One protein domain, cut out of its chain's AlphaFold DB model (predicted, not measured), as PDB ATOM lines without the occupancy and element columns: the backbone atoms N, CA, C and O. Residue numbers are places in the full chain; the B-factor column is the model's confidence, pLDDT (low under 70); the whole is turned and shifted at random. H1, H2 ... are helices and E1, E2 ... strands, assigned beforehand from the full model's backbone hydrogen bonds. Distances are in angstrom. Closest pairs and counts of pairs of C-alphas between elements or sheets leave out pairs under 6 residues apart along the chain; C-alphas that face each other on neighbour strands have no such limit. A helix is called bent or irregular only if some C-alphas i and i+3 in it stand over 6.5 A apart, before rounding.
ATOM      1  N   ILE A   4     139.989 158.929 138.084       98.38
ATOM      2  CA  ILE A   4     141.357 158.692 137.605       98.38
ATOM      3  C   ILE A   4     142.345 159.581 138.365       98.38
ATOM      4  O   ILE A   4     143.339 159.073 138.867       98.38
ATOM      5  N   SER A   5     142.071 160.879 138.497       98.31
ATOM      6  CA  SER A   5     142.956 161.799 139.218       98.31
ATOM      7  C   SER A   5     143.075 161.465 140.709       98.31
ATOM      8  O   SER A   5     144.174 161.528 141.249       98.31
ATOM      9  N   GLU A   6     141.992 161.013 141.345       98.56
ATOM     10  CA  GLU A   6     142.039 160.481 142.716       98.56
ATOM     11  C   GLU A   6     142.943 159.239 142.806       98.56
ATOM     12  O   GLU A   6     143.795 159.137 143.685       98.56
ATOM     13  N   ALA A   7     142.821 158.307 141.853       98.69
ATOM     14  CA  ALA A   7     143.690 157.136 141.788       98.69
ATOM     15  C   ALA A   7     145.170 157.522 141.598       98.69
ATOM     16  O   ALA A   7     146.041 156.904 142.202       98.69
ATOM     17  N   GLN A   8     145.472 158.552 140.802       98.75
ATOM     18  CA  GLN A   8     146.840 159.062 140.630       98.75
ATOM     19  C   GLN A   8     147.404 159.647 141.932       98.75
ATOM     20  O   GLN A   8     148.562 159.391 142.263       98.75
ATOM     21  N   GLU A   9     146.589 160.384 142.692       98.38
ATOM     22  CA  GLU A   9     146.977 160.901 144.007       98.38
ATOM     23  C   GLU A   9     147.270 159.762 144.989       98.38
ATOM     24  O   GLU A   9     148.309 159.770 145.648       98.38
ATOM     25  N   ILE A  10     146.409 158.741 145.032       98.56
ATOM     26  CA  ILE A  10     146.629 157.551 145.860       98.56
ATOM     27  C   ILE A  10     147.958 156.879 145.495       98.56
ATOM     28  O   ILE A  10     148.748 156.583 146.387       98.56
ATOM     29  N   LEU A  11     148.247 156.677 144.205       98.62
ATOM     30  CA  LEU A  11     149.509 156.070 143.760       98.62
ATOM     31  C   LEU A  11     150.731 156.897 144.183       98.62
ATOM     32  O   LEU A  11     151.742 156.327 144.586       98.62
ATOM     33  N   SER A  12     150.627 158.226 144.132       97.94
ATOM     34  CA  SER A  12     151.668 159.133 144.626       97.94
ATOM     35  C   SER A  12     151.895 158.971 146.133       97.94
ATOM     36  O   SER A  12     153.031 158.821 146.581       97.94
ATOM     37  N   VAL A  13     150.817 158.923 146.921       96.69
ATOM     38  CA  VAL A  13     150.883 158.774 148.385       96.69
ATOM     39  C   VAL A  13     151.407 157.404 148.814       96.69
ATOM     40  O   VAL A  13     152.125 157.322 149.810       96.69
ATOM     41  N   LEU A  14     151.109 156.350 148.051       95.94
ATOM     42  CA  LEU A  14     151.677 155.008 148.234       95.94
ATOM     43  C   LEU A  14     153.147 154.907 147.777       95.94
ATOM     44  O   LEU A  14     153.712 153.815 147.756       95.94
ATOM     45  N   GLY A  15     153.773 156.025 147.396       93.69
ATOM     46  CA  GLY A  15     155.206 156.107 147.129       93.69
ATOM     47  C   GLY A  15     155.624 155.704 145.716       93.69
ATOM     48  O   GLY A  15     156.816 155.509 145.479       93.69
ATOM     49  N   LEU A  16     154.693 155.585 144.759       96.00
ATOM     50  CA  LEU A  16     155.082 155.313 143.376       96.00
ATOM     51  C   LEU A  16     155.720 156.541 142.717       96.00
ATOM     52  O   LEU A  16     155.227 157.659 142.882       96.00
ATOM     53  N   PRO A  17     156.776 156.355 141.906       94.06
ATOM     54  CA  PRO A  17     157.411 157.460 141.200       94.06
ATOM     55  C   PRO A  17     156.486 158.019 140.102       94.06
ATOM     56  O   PRO A  17     155.572 157.324 139.647       94.06
ATOM     57  N   PRO A  18     156.735 159.245 139.599       95.56
ATOM     58  CA  PRO A  18     155.853 159.914 138.633       95.56
ATOM     59  C   PRO A  18     155.518 159.088 137.381       95.56
ATOM     60  O   PRO A  18     154.407 159.167 136.858       95.56
ATOM     61  N   ALA A  19     156.443 158.238 136.923       93.94
ATOM     62  CA  ALA A  19     156.227 157.355 135.776       93.94
ATOM     63  C   ALA A  19     155.096 156.326 135.993       93.94
ATOM     64  O   ALA A  19     154.507 155.862 135.019       93.94
ATOM     65  N   GLN A  20     154.757 156.009 137.245       97.06
ATOM     66  CA  GLN A  20     153.694 155.086 137.653       97.06
ATOM     67  C   GLN A  20     152.452 155.813 138.196       97.06
ATOM     68  O   GLN A  20     151.536 155.180 138.710       97.06
ATOM     69  N   GLN A  21     152.381 157.136 138.040       97.81
ATOM     70  CA  GLN A  21     151.202 157.953 138.358       97.81
ATOM     71  C   GLN A  21     150.419 158.327 137.085       97.81
ATOM     72  O   GLN A  21     149.597 159.239 137.076       97.81
ATOM     73  N   ASN A  22     150.694 157.650 135.969       98.06
ATOM     74  CA  ASN A  22     150.039 157.885 134.685       98.06
ATOM     75  C   ASN A  22     148.644 157.231 134.607       98.06
ATOM     76  O   ASN A  22     148.238 156.461 135.479       98.06
ATOM     77  N   GLU A  23     147.912 157.518 133.528       98.25
ATOM     78  CA  GLU A  23     146.536 157.043 133.349       98.25
ATOM     79  C   GLU A  23     146.425 155.508 133.378       98.25
ATOM     80  O   GLU A  23     145.552 154.972 134.052       98.25
ATOM     81  N   ILE A  24     147.320 154.773 132.703       98.56
ATOM     82  CA  ILE A  24     147.259 153.302 132.689       98.56
ATOM     83  C   ILE A  24     147.484 152.708 134.087       98.56
ATOM     84  O   ILE A  24     146.856 151.707 134.436       98.56
ATOM     85  N   SER A  25     148.315 153.345 134.915       98.75
ATOM     86  CA  SER A  25     148.535 152.932 136.304       98.75
ATOM     87  C   SER A  25     147.307 153.209 137.167       98.75
ATOM     88  O   SER A  25     146.835 152.314 137.867       98.75
ATOM     89  N   ALA A  26     146.715 154.399 137.038       98.81
ATOM     90  CA  ALA A  26     145.473 154.766 137.714       98.81
ATOM     91  C   ALA A  26     144.313 153.820 137.358       98.81
ATOM     92  O   ALA A  26     143.626 153.305 138.237       98.81
ATOM     93  N   LEU A  27     144.139 153.516 136.070       98.81
ATOM     94  CA  LEU A  27     143.120 152.581 135.591       98.81
ATOM     95  C   LEU A  27     143.372 151.147 136.072       98.81
ATOM     96  O   LEU A  27     142.422 150.426 136.378       98.81
ATOM     97  N   THR A  28     144.637 150.738 136.183       98.88
ATOM     98  CA  THR A  28     145.004 149.437 136.757       98.88
ATOM     99  C   THR A  28     144.639 149.365 138.237       98.88
ATOM    100  O   THR A  28     144.060 148.365 138.660       98.88
ATOM    101  N   LEU A  29     144.913 150.421 139.013       98.88
ATOM    102  CA  LEU A  29     144.504 150.500 140.417       98.88
ATOM    103  C   LEU A  29     142.979 150.407 140.550       98.88
ATOM    104  O   LEU A  29     142.480 149.594 141.319       98.88
ATOM    105  N   LEU A  30     142.232 151.170 139.749       98.88
ATOM    106  CA  LEU A  30     140.766 151.146 139.765       98.88
ATOM    107  C   LEU A  30     140.200 149.759 139.445       98.88
ATOM    108  O   LEU A  30     139.253 149.320 140.095       98.88
ATOM    109  N   ALA A  31     140.809 149.044 138.496       98.81
ATOM    110  CA  ALA A  31     140.444 147.667 138.194       98.81
ATOM    111  C   ALA A  31     140.718 146.713 139.361       98.81
ATOM    112  O   ALA A  31     139.850 145.909 139.688       98.81
ATOM    113  N   LEU A  32     141.881 146.828 140.011       98.81
ATOM    114  CA  LEU A  32     142.230 146.043 141.201       98.81
ATOM    115  C   LEU A  32     141.265 146.298 142.363       98.81
ATOM    116  O   LEU A  32     140.893 145.357 143.058       98.81
ATOM    117  N   CYS A  33     140.817 147.543 142.532       98.75
ATOM    118  CA  CYS A  33     139.813 147.901 143.530       98.75
ATOM    119  C   CYS A  33     138.387 147.493 143.123       98.75
ATOM    120  O   CYS A  33     137.507 147.391 143.976       98.75
ATOM    121  N   GLY A  34     138.136 147.259 141.832       98.56
ATOM    122  CA  GLY A  34     136.802 147.004 141.290       98.56
ATOM    123  C   GLY A  34     135.904 148.243 141.245       98.56
ATOM    124  O   GLY A  34     134.687 148.098 141.302       98.56
ATOM    125  N   LEU A  35     136.481 149.447 141.147       98.69
ATOM    126  CA  LEU A  35     135.755 150.719 141.242       98.69
ATOM    127  C   LEU A  35     135.557 151.386 139.880       98.69
ATOM    128  O   LEU A  35     136.489 151.489 139.083       98.69
ATOM    129  N   LYS A  36     134.341 151.873 139.643       98.31
ATOM    130  CA  LYS A  36     133.943 152.721 138.513       98.31
ATOM    131  C   LYS A  36     133.898 154.190 138.938       98.31
ATOM    132  O   LYS A  36     134.055 154.526 140.110       98.31
ATOM    133  N   GLU A  37     133.614 155.076 137.982       96.94
ATOM    134  CA  GLU A  37     133.641 156.536 138.168       96.94
ATOM    135  C   GLU A  37     132.810 157.039 139.359       96.94
ATOM    136  O   GLU A  37     133.182 158.012 140.002       96.94
ATOM    137  N   LYS A  38     131.685 156.381 139.663       96.50
ATOM    138  CA  LYS A  38     130.740 156.808 140.710       96.50
ATOM    139  C   LYS A  38     130.846 156.009 142.010       96.50
ATOM    140  O   LYS A  38     130.134 156.327 142.962       96.50
ATOM    141  N   ASP A  39     131.688 154.981 142.047       98.06
ATOM    142  CA  ASP A  39     131.795 154.092 143.203       98.06
ATOM    143  C   ASP A  39     132.636 154.751 144.304       98.06
ATOM    144  O   ASP A  39     133.533 155.562 144.030       98.06
ATOM    145  N   LYS A  40     132.377 154.409 145.569       97.94
ATOM    146  CA  LYS A  40     133.132 154.970 146.696       97.94
ATOM    147  C   LYS A  40     134.415 154.179 146.907       97.94
ATOM    148  O   LYS A  40     134.461 152.975 146.696       97.94
ATOM    149  N   TRP A  41     135.468 154.840 147.381       98.31
ATOM    150  CA  TRP A  41     136.722 154.155 147.719       98.31
ATOM    151  C   TRP A  41     136.549 153.110 148.830       98.31
ATOM    152  O   TRP A  41     137.221 152.082 148.813       98.31
ATOM    153  N   THR A  42     135.573 153.300 149.721       97.69
ATOM    154  CA  THR A  42     135.168 152.316 150.736       97.69
ATOM    155  C   THR A  42     134.681 150.991 150.146       97.69
ATOM    156  O   THR A  42     134.803 149.960 150.806       97.69
ATOM    157  N   ASP A  43     134.191 150.999 148.902       97.94
ATOM    158  CA  ASP A  43     133.647 149.823 148.211       97.94
ATOM    159  C   ASP A  43     134.753 148.967 147.562       97.94
ATOM    160  O   ASP A  43     134.467 147.985 146.880       97.94
ATOM    161  N   THR A  44     136.026 149.331 147.773       98.38
ATOM    162  CA  THR A  44     137.191 148.605 147.256       98.38
ATOM    163  C   THR A  44     137.112 147.122 147.607       98.38
ATOM    164  O   THR A  44     136.991 146.726 148.771       98.38
ATOM    165  N   THR A  45     137.233 146.293 146.578       96.44
ATOM    166  CA  THR A  45     137.321 144.839 146.687       96.44
ATOM    167  C   THR A  45     138.775 144.377 146.630       96.44
ATOM    168  O   THR A  45     139.663 145.111 146.205       96.44
ATOM    169  N   ARG A  46     139.019 143.138 147.065       96.19
ATOM    170  CA  ARG A  46     140.345 142.512 147.087       96.19
ATOM    171  C   ARG A  46     140.298 141.162 146.365       96.19
ATOM    172  O   ARG A  46     140.566 140.117 146.951       96.19
ATOM    173  N   ASN A  47     139.886 141.174 145.102       97.81
ATOM    174  CA  ASN A  47     139.792 139.962 144.284       97.81
ATOM    175  C   ASN A  47     141.114 139.674 143.559       97.81
ATOM    176  O   ASN A  47     141.853 140.595 143.219       97.81
ATOM    177  N   SER A  48     141.391 138.400 143.290       97.81
ATOM    178  CA  SER A  48     142.510 137.991 142.438       97.81
ATOM    179  C   SER A  48     142.149 138.148 140.966       97.81
ATOM    180  O   SER A  48     141.216 137.510 140.482       97.81
ATOM    181  N   LEU A  49     142.894 138.987 140.249       98.25
ATOM    182  CA  LEU A  49     142.593 139.392 138.880       98.25
ATOM    183  C   LEU A  49     143.712 139.003 137.911       98.25
ATOM    184  O   LEU A  49     144.885 139.327 138.112       98.25
ATOM    185  N   LYS A  50     143.354 138.357 136.802       97.62
ATOM    186  CA  LYS A  50     144.241 138.110 135.660       97.62
ATOM    187  C   LYS A  50     144.324 139.355 134.782       97.62
ATOM    188  O   LYS A  50     143.336 140.048 134.549       97.62
ATOM    189  N   ILE A  51     145.499 139.587 134.193       96.50
ATOM    190  CA  ILE A  51     145.779 140.813 133.425       96.50
ATOM    191  C   ILE A  51     144.768 141.023 132.287       96.50
ATOM    192  O   ILE A  51     144.127 142.064 132.219       96.50
ATOM    193  N   SER A  52     144.602 140.045 131.392       96.06
ATOM    194  CA  SER A  52     143.776 140.232 130.189       96.06
ATOM    195  C   SER A  52     142.281 140.049 130.443       96.06
ATOM    196  O   SER A  52     141.479 140.828 129.936       96.06
ATOM    197  N   LYS A  53     141.906 139.005 131.194       96.88
ATOM    198  CA  LYS A  53     140.498 138.622 131.381       96.88
ATOM    199  C   LYS A  53     139.769 139.495 132.396       96.88
ATOM    200  O   LYS A  53     138.565 139.667 132.248       96.88
ATOM    201  N   ASP A  54     140.502 140.069 133.349       98.38
ATOM    202  CA  ASP A  54     139.907 140.809 134.455       98.38
ATOM    203  C   ASP A  54     140.334 142.281 134.420       98.38
ATOM    204  O   ASP A  54     139.496 143.140 134.165       98.38
ATOM    205  N   ILE A  55     141.631 142.591 134.558       98.50
ATOM    206  CA  ILE A  55     142.119 143.983 134.656       98.50
ATOM    207  C   ILE A  55     141.854 144.765 133.360       98.50
ATOM    208  O   ILE A  55     141.125 145.754 133.361       98.50
ATOM    209  N   MET A  56     142.403 144.315 132.228       98.38
ATOM    210  CA  MET A  56     142.224 144.988 130.935       98.38
ATOM    211  C   MET A  56     140.752 145.009 130.513       98.38
ATOM    212  O   MET A  56     140.270 146.021 130.007       98.38
ATOM    213  N   ALA A  57     140.022 143.912 130.738       98.56
ATOM    214  CA  ALA A  57     138.601 143.831 130.419       98.56
ATOM    215  C   ALA A  57     137.774 144.836 131.235       98.56
ATOM    216  O   ALA A  57     136.889 145.491 130.682       98.56
ATOM    217  N   PHE A  58     138.080 144.995 132.526       98.75
ATOM    218  CA  PHE A  58     137.454 145.994 133.385       98.75
ATOM    219  C   PHE A  58     137.743 147.413 132.892       98.75
ATOM    220  O   PHE A  58     136.813 148.206 132.735       98.75
ATOM    221  N   VAL A  59     139.009 147.725 132.602       98.69
ATOM    222  CA  VAL A  59     139.415 149.050 132.115       98.69
ATOM    223  C   VAL A  59     138.720 149.383 130.796       98.69
ATOM    224  O   VAL A  59     138.084 150.431 130.675       98.69
ATOM    225  N   ASN A  60     138.760 148.469 129.828       98.56
ATOM    226  CA  ASN A  60     138.134 148.658 128.521       98.56
ATOM    227  C   ASN A  60     136.616 148.825 128.628       98.56
ATOM    228  O   ASN A  60     136.038 149.639 127.918       98.56
ATOM    229  N   ARG A  61     135.961 148.094 129.535       98.50
ATOM    230  CA  ARG A  61     134.508 148.180 129.718       98.50
ATOM    231  C   ARG A  61     134.061 149.493 130.358       98.50
ATOM    232  O   ARG A  61     133.018 150.012 129.972       98.50
ATOM    233  N   ASN A  62     134.796 149.982 131.357       98.38
ATOM    234  CA  ASN A  62     134.318 151.061 132.229       98.38
ATOM    235  C   ASN A  62     134.957 152.427 131.941       98.38
ATOM    236  O   ASN A  62     134.324 153.440 132.210       98.38
ATOM    237  N   TYR A  63     136.173 152.461 131.390       98.06
ATOM    238  CA  TYR A  63     136.960 153.694 131.243       98.06
ATOM    239  C   TYR A  63     137.476 153.937 129.823       98.06
ATOM    240  O   TYR A  63     137.632 155.080 129.407       98.06
ATOM    241  N   LYS A  64     137.732 152.871 129.057       97.62
ATOM    242  CA  LYS A  64     138.297 152.937 127.700       97.62
ATOM    243  C   LYS A  64     137.355 152.339 126.648       97.62
ATOM    244  O   LYS A  64     137.809 151.685 125.719       97.62
ATOM    245  N   LYS A  65     136.040 152.551 126.781       96.00
ATOM    246  CA  LYS A  65     135.030 151.949 125.885       96.00
ATOM    247  C   LYS A  65     135.185 152.392 124.427       96.00
ATOM    248  O   LYS A  65     135.104 151.556 123.534       96.00
ATOM    249  N   GLU A  66     135.446 153.679 124.209       97.38
ATOM    250  CA  GLU A  66     135.601 154.260 122.866       97.38
ATOM    251  C   GLU A  66     136.954 153.917 122.226       97.38
ATOM    252  O   GLU A  66     137.059 153.782 121.011       97.38
ATOM    253  N   GLN A  67     138.001 153.750 123.041       96.81
ATOM    254  CA  GLN A  67     139.349 153.389 122.588       96.81
ATOM    255  C   GLN A  67     139.948 152.302 123.492       96.81
ATOM    256  O   GLN A  67     140.785 152.605 124.349       96.81
ATOM    257  N   PRO A  68     139.509 151.038 123.342       98.00
ATOM    258  CA  PRO A  68     139.959 149.943 124.192       98.00
ATOM    259  C   PRO A  68     141.453 149.660 124.028       98.00
ATOM    260  O   PRO A  68     141.983 149.670 122.916       98.00
ATOM    261  N   TYR A  69     142.129 149.300 125.118       98.19
ATOM    262  CA  TYR A  69     143.487 148.775 125.037       98.19
ATOM    263  C   TYR A  69     143.499 147.437 124.293       98.19
ATOM    264  O   TYR A  69     142.812 146.486 124.680       98.19
ATOM    265  N   ALA A  70     144.324 147.360 123.251       97.25
ATOM    266  CA  ALA A  70     144.513 146.157 122.453       97.25
ATOM    267  C   ALA A  70     145.301 145.074 123.228       97.25
ATOM    268  O   ALA A  70     146.060 145.406 124.148       97.25
ATOM    269  N   PRO A  71     145.171 143.778 122.866       94.94
ATOM    270  CA  PRO A  71     145.797 142.663 123.590       94.94
ATOM    271  C   PRO A  71     147.316 142.779 123.788       94.94
ATOM    272  O   PRO A  71     147.837 142.351 124.817       94.94
ATOM    273  N   ASN A  72     148.031 143.394 122.846       94.69
ATOM    274  CA  ASN A  72     149.473 143.645 122.930       94.69
ATOM    275  C   ASN A  72     149.867 144.599 124.077       94.69
ATOM    276  O   ASN A  72     150.992 144.530 124.564       94.69
ATOM    277  N   THR A  73     148.938 145.417 124.581       97.06
ATOM    278  CA  THR A  73     149.152 146.299 125.749       97.06
ATOM    279  C   THR A  73     149.356 145.510 127.045       97.06
ATOM    280  O   THR A  73     149.820 146.057 128.043       97.06
ATOM    281  N   ARG A  74     149.047 144.205 127.058       95.44
ATOM    282  CA  ARG A  74     149.217 143.329 128.227       95.44
ATOM    283  C   ARG A  74     150.609 143.442 128.855       95.44
ATOM    284  O   ARG A  74     150.718 143.450 130.079       95.44
ATOM    285  N   GLU A  75     151.663 143.541 128.047       94.38
ATOM    286  CA  GLU A  75     153.029 143.653 128.574       94.38
ATOM    287  C   GLU A  75     153.297 145.000 129.248       94.38
ATOM    288  O   GLU A  75     154.063 145.047 130.211       94.38
ATOM    289  N   THR A  76     152.614 146.063 128.825       96.62
ATOM    290  CA  THR A  76     152.624 147.365 129.501       96.62
ATOM    291  C   THR A  76     151.991 147.250 130.886       96.62
ATOM    292  O   THR A  76     152.647 147.568 131.876       96.62
ATOM    293  N   PHE A  77     150.778 146.690 130.983       97.56
ATOM    294  CA  PHE A  77     150.128 146.419 132.274       97.56
ATOM    295  C   PHE A  77     151.020 145.573 133.185       97.56
ATOM    296  O   PHE A  77     151.168 145.865 134.368       97.56
ATOM    297  N   ARG A  78     151.654 144.534 132.638       95.31
ATOM    298  CA  ARG A  78     152.485 143.619 133.415       95.31
ATOM    299  C   ARG A  78     153.785 144.259 133.906       95.31
ATOM    300  O   ARG A  78     154.058 144.228 135.100       95.31
ATOM    301  N   ARG A  79     154.616 144.778 132.997       92.81
ATOM    302  CA  ARG A  79     155.988 145.217 133.312       92.81
ATOM    303  C   ARG A  79     156.057 146.653 133.815       92.81
ATOM    304  O   ARG A  79     156.851 146.940 134.703       92.81
ATOM    305  N   GLN A  80     155.265 147.550 133.233       95.25
ATOM    306  CA  GLN A  80     155.359 148.980 133.538       95.25
ATOM    307  C   GLN A  80     154.472 149.394 134.714       95.25
ATOM    308  O   GLN A  80     154.745 150.424 135.325       95.25
ATOM    309  N   VAL A  81     153.451 148.592 135.039       98.31
ATOM    310  CA  VAL A  81     152.496 148.890 136.114       98.31
ATOM    311  C   VAL A  81     152.541 147.837 137.221       98.31
ATOM    312  O   VAL A  81     153.073 148.103 138.292       98.31
ATOM    313  N   LEU A  82     152.045 146.622 136.974       97.69
ATOM    314  CA  LEU A  82     151.845 145.611 138.022       97.69
ATOM    315  C   LEU A  82     153.148 145.157 138.687       97.69
ATOM    316  O   LEU A  82     153.170 144.935 139.892       97.69
ATOM    317  N   HIS A  83     154.246 145.072 137.934       94.25
ATOM    318  CA  HIS A  83     155.565 144.807 138.511       94.25
ATOM    319  C   HIS A  83     156.010 145.909 139.483       94.25
ATOM    320  O   HIS A  83     156.585 145.618 140.524       94.25
ATOM    321  N   GLN A  84     155.711 147.169 139.171       96.25
ATOM    322  CA  GLN A  84     156.043 148.300 140.038       96.25
ATOM    323  C   GLN A  84     155.130 148.325 141.268       96.25
ATOM    324  O   GLN A  84     155.584 148.573 142.378       96.25
ATOM    325  N   PHE A  85     153.852 147.978 141.092       98.06
ATOM    326  CA  PHE A  85     152.904 147.837 142.200       98.06
ATOM    327  C   PHE A  85     153.329 146.712 143.149       98.06
ATOM    328  O   PHE A  85     153.189 146.851 144.360       98.06
ATOM    329  N   LEU A  86     153.869 145.612 142.614       95.56
ATOM    330  CA  LEU A  86     154.425 144.522 143.414       95.56
ATOM    331  C   LEU A  86     155.631 144.999 144.233       95.56
ATOM    332  O   LEU A  86     155.682 144.753 145.437       95.56
ATOM    333  N   GLN A  87     156.565 145.719 143.602       91.06
ATOM    334  CA  GLN A  87     157.746 146.279 144.273       91.06
ATOM    335  C   GLN A  87     157.375 147.275 145.380       91.06
ATOM    336  O   GLN A  87     158.025 147.302 146.418       91.06
ATOM    337  N   ALA A  88     156.299 148.038 145.192       94.31
ATOM    338  CA  ALA A  88     155.767 148.962 146.192       94.31
ATOM    339  C   ALA A  88     154.795 148.311 147.195       94.31
ATOM    340  O   ALA A  88     154.150 149.020 147.961       94.31
ATOM    341  N   ARG A  89     154.646 146.977 147.182       96.00
ATOM    342  CA  ARG A  89     153.728 146.219 148.059       96.00
ATOM    343  C   ARG A  89     152.270 146.684 147.996       96.00
ATOM    344  O   ARG A  89     151.526 146.567 148.966       96.00
ATOM    345  N   ILE A  90     151.836 147.152 146.829       98.25
ATOM    346  CA  ILE A  90     150.431 147.467 146.538       98.25
ATOM    347  C   ILE A  90     149.667 146.196 146.154       98.25
ATOM    348  O   ILE A  90     148.479 146.072 146.446       98.25
ATOM    349  N   VAL A  91     150.341 145.241 145.506       98.06
ATOM    350  CA  VAL A  91     149.753 143.962 145.089       98.06
ATOM    351  C   VAL A  91     150.623 142.770 145.464       98.06
ATOM    352  O   VAL A  91     151.846 142.873 145.519       98.06
ATOM    353  N   ASP A  92     149.978 141.621 145.628       95.62
ATOM    354  CA  ASP A  92     150.599 140.303 145.645       95.62
ATOM    355  C   ASP A  92     150.519 139.656 144.261       95.62
ATOM    356  O   ASP A  92     149.522 139.793 143.544       95.62
ATOM    357  N   TYR A  93     151.570 138.922 143.894       93.88
ATOM    358  CA  TYR A  93     151.643 138.142 142.662       93.88
ATOM    359  C   TYR A  93     151.320 136.673 142.940       93.88
ATOM    360  O   TYR A  93     151.976 136.043 143.762       93.88
ATOM    361  N   ASN A  94     150.330 136.136 142.226       93.56
ATOM    362  CA  ASN A  94     149.821 134.768 142.356       93.56
ATOM    363  C   ASN A  94     149.470 134.311 143.792       93.56
ATOM    364  O   ASN A  94     149.766 133.166 144.136       93.56
ATOM    365  N   PRO A  95     148.817 135.139 144.629       91.69
ATOM    366  CA  PRO A  95     148.570 134.791 146.031       91.69
ATOM    367  C   PRO A  95     147.704 133.538 146.220       91.69
ATOM    368  O   PRO A  95     147.835 132.871 147.240       91.69
ATOM    369  N   ASP A  96     146.842 133.191 145.256       92.62
ATOM    370  CA  ASP A  96     145.983 132.002 145.369       92.62
ATOM    371  C   ASP A  96     146.677 130.724 144.866       92.62
ATOM    372  O   ASP A  96     146.209 129.616 145.125       92.62
ATOM    373  N   ASN A  97     147.767 130.855 144.101       88.94
ATOM    374  CA  ASN A  97     148.565 129.720 143.635       88.94
ATOM    375  C   ASN A  97     150.018 130.149 143.350       88.94
ATOM    376  O   ASN A  97     150.362 130.400 142.185       88.94
ATOM    377  N   PRO A  98     150.879 130.201 144.383       84.56
ATOM    378  CA  PRO A  98     152.261 130.667 144.246       84.56
ATOM    379  C   PRO A  98     153.130 129.788 143.332       84.56
ATOM    380  O   PRO A  98     154.095 130.263 142.739       84.56
ATOM    381  N   ALA A  99     152.740 128.525 143.123       82.94
ATOM    382  CA  ALA A  99     153.455 127.578 142.266       82.94
ATOM    383  C   ALA A  99     153.270 127.832 140.754       82.94
ATOM    384  O   ALA A  99     153.833 127.113 139.921       82.94
ATOM    385  N   LEU A 100     152.462 128.826 140.364       84.75
ATOM    386  CA  LEU A 100     152.281 129.169 138.958       84.75
ATOM    387  C   LEU A 100     153.612 129.609 138.324       84.75
ATOM    388  O   LEU A 100     154.270 130.513 138.840       84.75
ATOM    389  N   PRO A 101     153.969 129.065 137.142       79.06
ATOM    390  CA  PRO A 101     155.130 129.539 136.403       79.06
ATOM    391  C   PRO A 101     155.040 131.043 136.130       79.06
ATOM    392  O   PRO A 101     153.967 131.550 135.800       79.06
ATOM    393  N   VAL A 102     156.179 131.738 136.149       73.00
ATOM    394  CA  VAL A 102     156.265 133.196 135.913       73.00
ATOM    395  C   VAL A 102     155.565 133.633 134.614       73.00
ATOM    396  O   VAL A 102     154.919 134.680 134.553       73.00
ATOM    397  N   ASN A 103     155.638 132.798 133.573       75.69
ATOM    398  CA  ASN A 103     155.033 133.053 132.260       75.69
ATOM    399  C   ASN A 103     153.621 132.465 132.103       75.69
ATOM    400  O   ASN A 103     153.091 132.412 130.993       75.69
ATOM    401  N   SER A 104     152.999 132.011 133.192       84.75
ATOM    402  CA  SER A 104     151.675 131.404 133.151       84.75
ATOM    403  C   SER A 104     150.626 132.392 132.627       84.75
ATOM    404  O   SER A 104     150.539 133.527 133.110       84.75
ATOM    405  N   PRO A 105     149.746 131.974 131.697       83.12
ATOM    406  CA  PRO A 105     148.605 132.791 131.289       83.12
ATOM    407  C   PRO A 105     147.586 132.977 132.427       83.12
ATOM    408  O   PRO A 105     146.712 133.837 132.333       83.12
ATOM    409  N   ASN A 106     147.698 132.187 133.502       88.75
ATOM    410  CA  ASN A 106     146.865 132.273 134.699       88.75
ATOM    411  C   ASN A 106     147.467 133.148 135.803       88.75
ATOM    412  O   ASN A 106     146.898 133.196 136.894       88.75
ATOM    413  N   ALA A 107     148.585 133.824 135.527       91.50
ATOM    414  CA  ALA A 107     149.156 134.775 136.459       91.50
ATOM    415  C   ALA A 107     148.121 135.843 136.854       91.50
ATOM    416  O   ALA A 107     147.444 136.413 135.987       91.50
ATOM    417  N   HIS A 108     147.995 136.086 138.152       96.31
ATOM    418  CA  HIS A 108     146.987 136.962 138.732       96.31
ATOM    419  C   HIS A 108     147.579 137.825 139.842       96.31
ATOM    420  O   HIS A 108     148.628 137.516 140.403       96.31
ATOM    421  N   TYR A 109     146.899 138.931 140.118       97.69
ATOM    422  CA  TYR A 109     147.309 139.932 141.088       97.69
ATOM    423  C   TYR A 109     146.137 140.264 141.993       97.69
ATOM    424  O   TYR A 109     144.993 140.302 141.543       97.69
ATOM    425  N   LYS A 110     146.427 140.534 143.256       98.06
ATOM    426  CA  LYS A 110     145.450 140.944 144.265       98.06
ATOM    427  C   LYS A 110     146.055 142.102 145.034       98.06
ATOM    428  O   LYS A 110     147.266 142.099 145.219       98.06
ATOM    429  N   LEU A 111     145.264 143.076 145.483       98.50
ATOM    430  CA  LEU A 111     145.797 144.100 146.393       98.50
ATOM    431  C   LEU A 111     146.414 143.428 147.626       98.50
ATOM    432  O   LEU A 111     145.968 142.350 148.017       98.50
ATOM    433  N   THR A 112     147.417 144.035 148.249       97.69
ATOM    434  CA  THR A 112     147.809 143.661 149.616       97.69
ATOM    435  C   THR A 112     146.724 144.109 150.596       97.69
ATOM    436  O   THR A 112     145.841 144.900 150.241       97.69
ATOM    437  N   GLU A 113     146.725 143.562 151.809       96.44
ATOM    438  CA  GLU A 113     145.743 143.982 152.816       96.44
ATOM    439  C   GLU A 113     146.007 145.437 153.223       96.44
ATOM    440  O   GLU A 113     145.108 146.274 153.216       96.44
ATOM    441  N   GLU A 114     147.279 145.763 153.430       96.50
ATOM    442  CA  GLU A 114     147.756 147.071 153.850       96.50
ATOM    443  C   GLU A 114     147.416 148.151 152.817       96.50
ATOM    444  O   GLU A 114     146.908 149.215 153.173       96.50
ATOM    445  N   ALA A 115     147.619 147.882 151.521       97.88
ATOM    446  CA  ALA A 115     147.229 148.831 150.482       97.88
ATOM    447  C   ALA A 115     145.704 148.996 150.409       97.88
ATOM    448  O   ALA A 115     145.218 150.119 150.269       97.88
ATOM    449  N   CYS A 116     144.937 147.907 150.536       98.25
ATOM    450  CA  CYS A 116     143.473 147.947 150.529       98.25
ATOM    451  C   CYS A 116     142.922 148.841 151.655       98.25
ATOM    452  O   CYS A 116     142.036 149.664 151.412       98.25
ATOM    453  N   GLU A 117     143.473 148.733 152.866       97.31
ATOM    454  CA  GLU A 117     143.077 149.557 154.012       97.31
ATOM    455  C   GLU A 117     143.326 151.050 153.782       97.31
ATOM    456  O   GLU A 117     142.449 151.876 154.067       97.31
ATOM    457  N   VAL A 118     144.496 151.402 153.238       97.81
ATOM    458  CA  VAL A 118     144.833 152.788 152.889       97.81
ATOM    459  C   VAL A 118     143.880 153.303 151.820       97.81
ATOM    460  O   VAL A 118     143.231 154.327 152.030       97.81
ATOM    461  N   ILE A 119     143.724 152.569 150.717       98.56
ATOM    462  CA  ILE A 119     142.861 152.949 149.591       98.56
ATOM    463  C   ILE A 119     141.421 153.200 150.061       98.56
ATOM    464  O   ILE A 119     140.839 154.231 149.727       98.56
ATOM    465  N   LYS A 120     140.854 152.309 150.887       98.56
ATOM    466  CA  LYS A 120     139.496 152.471 151.440       98.56
ATOM    467  C   LYS A 120     139.325 153.726 152.285       98.56
ATOM    468  O   LYS A 120     138.213 154.239 152.384       98.56
ATOM    469  N   SER A 121     140.404 154.199 152.900       98.25
ATOM    470  CA  SER A 121     140.395 155.389 153.748       98.25
ATOM    471  C   SER A 121     140.557 156.703 152.985       98.25
ATOM    472  O   SER A 121     140.487 157.761 153.610       98.25
ATOM    473  N   TYR A 122     140.751 156.676 151.663       97.94
ATOM    474  CA  TYR A 122     140.876 157.895 150.862       97.94
ATOM    475  C   TYR A 122     139.662 158.822 151.051       97.94
ATOM    476  O   TYR A 122     138.517 158.370 151.097       97.94
ATOM    477  N   ASN A 123     139.922 160.128 151.191       94.31
ATOM    478  CA  ASN A 123     138.943 161.168 151.549       94.31
ATOM    479  C   ASN A 123     138.225 160.986 152.903       94.31
ATOM    480  O   ASN A 123     137.200 161.621 153.154       94.31
ATOM    481  N   THR A 124     138.765 160.170 153.809       96.44
ATOM    482  CA  THR A 124     138.295 160.076 155.201       96.44
ATOM    483  C   THR A 124     139.290 160.729 156.163       96.44
ATOM    484  O   THR A 124     140.447 160.966 155.815       96.44
ATOM    485  N   GLY A 125     138.869 160.973 157.409       96.19
ATOM    486  CA  GLY A 125     139.764 161.484 158.456       96.19
ATOM    487  C   GLY A 125     140.940 160.555 158.790       96.19
ATOM    488  O   GLY A 125     141.949 161.015 159.316       96.19
ATOM    489  N   GLU A 126     140.851 159.265 158.445       96.44
ATOM    490  CA  GLU A 126     141.903 158.272 158.694       96.44
ATOM    491  C   GLU A 126     142.972 158.223 157.595       96.44
ATOM    492  O   GLU A 126     144.032 157.631 157.812       96.44
ATOM    493  N   TRP A 127     142.714 158.849 156.438       97.44
ATOM    494  CA  TRP A 127     143.556 158.775 155.238       97.44
ATOM    495  C   TRP A 127     145.034 159.003 155.543       97.44
ATOM    496  O   TRP A 127     145.886 158.167 155.246       97.44
ATOM    497  N   LYS A 128     145.335 160.132 156.192       96.38
ATOM    498  CA  LYS A 128     146.709 160.555 156.478       96.38
ATOM    499  C   LYS A 128     147.434 159.557 157.379       96.38
ATOM    500  O   LYS A 128     148.585 159.219 157.116       96.38
ATOM    501  N   THR A 129     146.759 159.079 158.423       97.31
ATOM    502  CA  THR A 129     147.337 158.136 159.386       97.31
ATOM    503  C   THR A 129     147.596 156.783 158.734       97.31
ATOM    504  O   THR A 129     148.690 156.245 158.872       97.31
ATOM    505  N   LYS A 130     146.633 156.249 157.971       97.44
ATOM    506  CA  LYS A 130     146.789 154.962 157.279       97.44
ATOM    507  C   LYS A 130     147.876 155.017 156.209       97.44
ATOM    508  O   LYS A 130     148.727 154.132 156.173       97.44
ATOM    509  N   ALA A 131     147.908 156.079 155.406       96.75
ATOM    510  CA  ALA A 131     148.963 156.294 154.419       96.75
ATOM    511  C   ALA A 131     150.359 156.342 155.060       96.75
ATOM    512  O   ALA A 131     151.294 155.702 154.577       96.75
ATOM    513  N   GLN A 132     150.507 157.055 156.182       96.31
ATOM    514  CA  GLN A 132     151.776 157.111 156.906       96.31
ATOM    515  C   GLN A 132     152.176 155.740 157.469       96.31
ATOM    516  O   GLN A 132     153.333 155.346 157.340       96.31
ATOM    517  N   SER A 133     151.232 154.997 158.052       95.56
ATOM    518  CA  SER A 133     151.483 153.641 158.552       95.56
ATOM    519  C   SER A 133     151.961 152.699 157.447       95.56
ATOM    520  O   SER A 133     152.928 151.968 157.657       95.56
ATOM    521  N   PHE A 134     151.346 152.753 156.264       96.19
ATOM    522  CA  PHE A 134     151.778 151.969 155.106       96.19
ATOM    523  C   PHE A 134     153.203 152.324 154.678       96.19
ATOM    524  O   PHE A 134     154.054 151.441 154.585       96.19
ATOM    525  N   ASN A 135     153.498 153.615 154.505       94.00
ATOM    526  CA  ASN A 135     154.825 154.070 154.086       94.00
ATOM    527  C   ASN A 135     155.920 153.735 155.112       94.00
ATOM    528  O   ASN A 135     157.044 153.427 154.728       94.00
ATOM    529  N   ASN A 136     155.599 153.730 156.408       94.06
ATOM    530  CA  ASN A 136     156.533 153.297 157.449       94.06
ATOM    531  C   ASN A 136     156.749 151.774 157.449       94.06
ATOM    532  O   ASN A 136     157.820 151.301 157.824       94.06
ATOM    533  N   ALA A 137     155.735 150.997 157.059       91.88
ATOM    534  CA  ALA A 137     155.787 149.539 157.058       91.88
ATOM    535  C   ALA A 137     156.371 148.946 155.766       91.88
ATOM    536  O   ALA A 137     156.839 147.809 155.800       91.88
ATOM    537  N   VAL A 138     156.364 149.684 154.649       89.88
ATOM    538  CA  VAL A 138     156.653 149.139 153.311       89.88
ATOM    539  C   VAL A 138     157.996 148.411 153.228       89.88
ATOM    540  O   VAL A 138     158.050 147.322 152.667       89.88
ATOM    541  N   GLY A 139     159.055 148.940 153.853       84.94
ATOM    542  CA  GLY A 139     160.371 148.287 153.876       84.94
ATOM    543  C   GLY A 139     160.320 146.894 154.512       84.94
ATOM    544  O   GLY A 139     160.729 145.915 153.894       84.94
ATOM    545  N   ARG A 140     159.705 146.783 155.696       92.94
ATOM    546  CA  ARG A 140     159.496 145.501 156.386       92.94
ATOM    547  C   ARG A 140     158.614 144.549 155.570       92.94
ATOM    548  O   ARG A 140     158.910 143.363 155.488       92.94
ATOM    549  N   LEU A 141     157.552 145.056 154.939       89.00
ATOM    550  CA  LEU A 141     156.660 144.248 154.096       89.00
ATOM    551  C   LEU A 141     157.377 143.682 152.862       89.00
ATOM    552  O   LEU A 141     157.056 142.577 152.424       89.00
ATOM    553  N   ILE A 142     158.336 144.422 152.294       87.12
ATOM    554  CA  ILE A 142     159.201 143.934 151.211       87.12
ATOM    555  C   ILE A 142     160.093 142.800 151.723       87.12
ATOM    556  O   ILE A 142     160.151 141.748 151.089       87.12
ATOM    557  N   GLU A 143     160.750 142.980 152.869       86.44
ATOM    558  CA  GLU A 143     161.625 141.959 153.463       86.44
ATOM    559  C   GLU A 143     160.869 140.659 153.778       86.44
ATOM    560  O   GLU A 143     161.333 139.566 153.446       86.44
ATOM    561  N   GLU A 144     159.678 140.767 154.371       87.56
ATOM    562  CA  GLU A 144     158.810 139.623 154.667       87.56
ATOM    563  C   GLU A 144     158.360 138.907 153.387       87.56
ATOM    564  O   GLU A 144     158.408 137.676 153.314       87.56
ATOM    565  N   TYR A 145     157.974 139.668 152.359       84.38
ATOM    566  CA  TYR A 145     157.579 139.115 151.067       84.38
ATOM    567  C   TYR A 145     158.726 138.356 150.389       84.38
ATOM    568  O   TYR A 145     158.535 137.211 149.978       84.38
ATOM    569  N   GLU A 146     159.918 138.950 150.301       83.81
ATOM    570  CA  GLU A 146     161.074 138.297 149.677       83.81
ATOM    571  C   GLU A 146     161.508 137.053 150.461       83.81
ATOM    572  O   GLU A 146     161.780 136.016 149.856       83.81
ATOM    573  N   LYS A 147     161.481 137.091 151.800       85.06
ATOM    574  CA  LYS A 147     161.769 135.911 152.629       85.06
ATOM    575  C   LYS A 147     160.792 134.769 152.351       85.06
ATOM    576  O   LYS A 147     161.225 133.631 152.176       85.06
ATOM    577  N   ASN A 148     159.493 135.061 152.288       83.25
ATOM    578  CA  ASN A 148     158.470 134.059 151.987       83.25
ATOM    579  C   ASN A 148     158.651 133.489 150.581       83.25
ATOM    580  O   ASN A 148     158.697 132.274 150.399       83.25
ATOM    581  N   ARG A 149     158.876 134.363 149.602       79.88
ATOM    582  CA  ARG A 149     159.126 133.974 148.217       79.88
ATOM    583  C   ARG A 149     160.374 133.101 148.076       79.88
ATOM    584  O   ARG A 149     160.348 132.126 147.333       79.88
ATOM    585  N   MET A 150     161.447 133.388 148.815       80.50
ATOM    586  CA  MET A 150     162.671 132.576 148.830       80.50
ATOM    587  C   MET A 150     162.470 131.156 149.376       80.50
ATOM    588  O   MET A 150     163.281 130.284 149.044       80.50
ATOM    589  N   MET A 151     161.459 130.929 150.222       79.88
ATOM    590  CA  MET A 151     161.103 129.594 150.723       79.88
ATOM    591  C   MET A 151     160.349 128.765 149.676       79.88
ATOM    592  O   MET A 151     160.409 127.541 149.715       79.88
ATOM    593  N   GLU A 152     159.681 129.415 148.723       79.88
ATOM    594  CA  GLU A 152     158.934 128.759 147.640       79.88
ATOM    595  C   GLU A 152     159.792 128.460 146.399       79.88
ATOM    596  O   GLU A 152     159.345 127.786 145.469       79.88
TER     597      GLU A 152
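AT A GLANCE: This is residues 4 to 152 of the 189 residues of the protein "BsuBI/PstI restriction endonuclease" of Bacteroides pyogenes F0041 (UniProt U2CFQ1). A small two-stranded hairpin, E1 and E2, is set among crossed helices: H2 lies near the middle, and H1, H3 and H4 pack on it at nearly right angles. H5 and the first arm of the long bent helix, H6a, make a helical hairpin, and the second arm, H6b, turns away and runs to the last printed residue without touching any helix. The printed part has 149 residues with six named helices and two named strands, in the order H1 H2 H3 H4 E1 E2 H5 H6; E1 and E2 are antiparallel, and the class is mostly helix. The whole is compact, with a radius of gyration of the C-alphas of 14.7 A and spans of 39 by 39 by 26 A.

IN THESE COORDINATES: E1 is residues 91 to 93, 6.6 A from first to last C-alpha, and E2 is residues 108 to 111, 10.5 A. H4 is residues 71 to 87, 24.2 A, with a kink of 30 degrees near residue 78; it is only just irregular, with C-alphas 72 and 75 6.7 A apart. H3, residues 51 to 62, 15.4 A, is also only just irregular, with C-alphas 53 and 56 6.6 A apart. H2 is residues 23 to 33, 15.2 A. H1, residues 4 to 13, 14.4 A, begins at C-alpha 4 at (141.357, 158.692, 137.605). H5 is residues 113 to 120, 10.6 A, with C-alpha 113 at (145.743, 143.982, 152.816). H6, residues 127 to 152, was assigned as one helix by its hydrogen bonds, but it is bent: C-alphas 136 and 139 are 7.3 A apart. Its arms are H6a, residues 127 to 136, 14.3 A, and H6b, residues 139 to 152, 20.5 A, ending at C-alpha 152 at (158.934, 128.759, 147.640).

HOW THE PARTS SIT: The hairpin E1 and E2 is antiparallel at 153 degrees, with N 92 and O 110 at 2.8 A and N 110 and O 92 at 3.2 A, both within hydrogen-bond range. Residues 49 to 50 make a short antiparallel pairing with residues 108 to 109 of E2. The closest C-alphas of H4 and E1, those of Phe 85 and Val 91, are 5.8 A apart; those of H2 and E2, Leu 32 and Leu 111, are 6.6 A apart. H2 is the hub. It touches H1, about perpendicular at 86 degrees, with the C-alphas of Ala 7 and Ala 26 closest at 5.0 A. H3 touches H2 with residues 54 to 59 alone, about perpendicular at 77 degrees, closest at the C-alphas of Ala 31 and Ile 55, 5.4 A. H4 touches H2 with residues 77 to 82 alone, only just about perpendicular at 73 degrees, closest at the C-alphas of Ser 25 and Val 81, 5.7 A. H3 and H4 touch about perpendicular at 76 degrees, closest at the C-alphas of Ser 52 and Arg 74, 6.6 A. H5 and H6a form a helical hairpin: they touch at a shallow tilt of 26 degrees, opposite ways, closest at the C-alphas of Val 118 and Lys 130, 5.3 A. H6a and H6b stand at a steep tilt of 57 degrees. H4 and H6b are close but not clearly touching, with the C-alphas of Gln 87 and Ile 142 closest at 7.5 A. H1 and H4 are apart. Every O i to N i+4 pair is within hydrogen-bond range in H1, H2, H5, H6a and H6b; in H3 it is 6 of 8 and in H4 7 of 13.

THE WHOLE: The two C-alphas farthest apart, those of Glu 66 and Met 151, are 45.1 A apart. The printed part has no cut. The links from H2 to H3, 17 residues, and from E1 to E2, 14 residues, are long. The mean pLDDT of the printed part is 94.8, that of H6b is 85, and no printed residue is under 70.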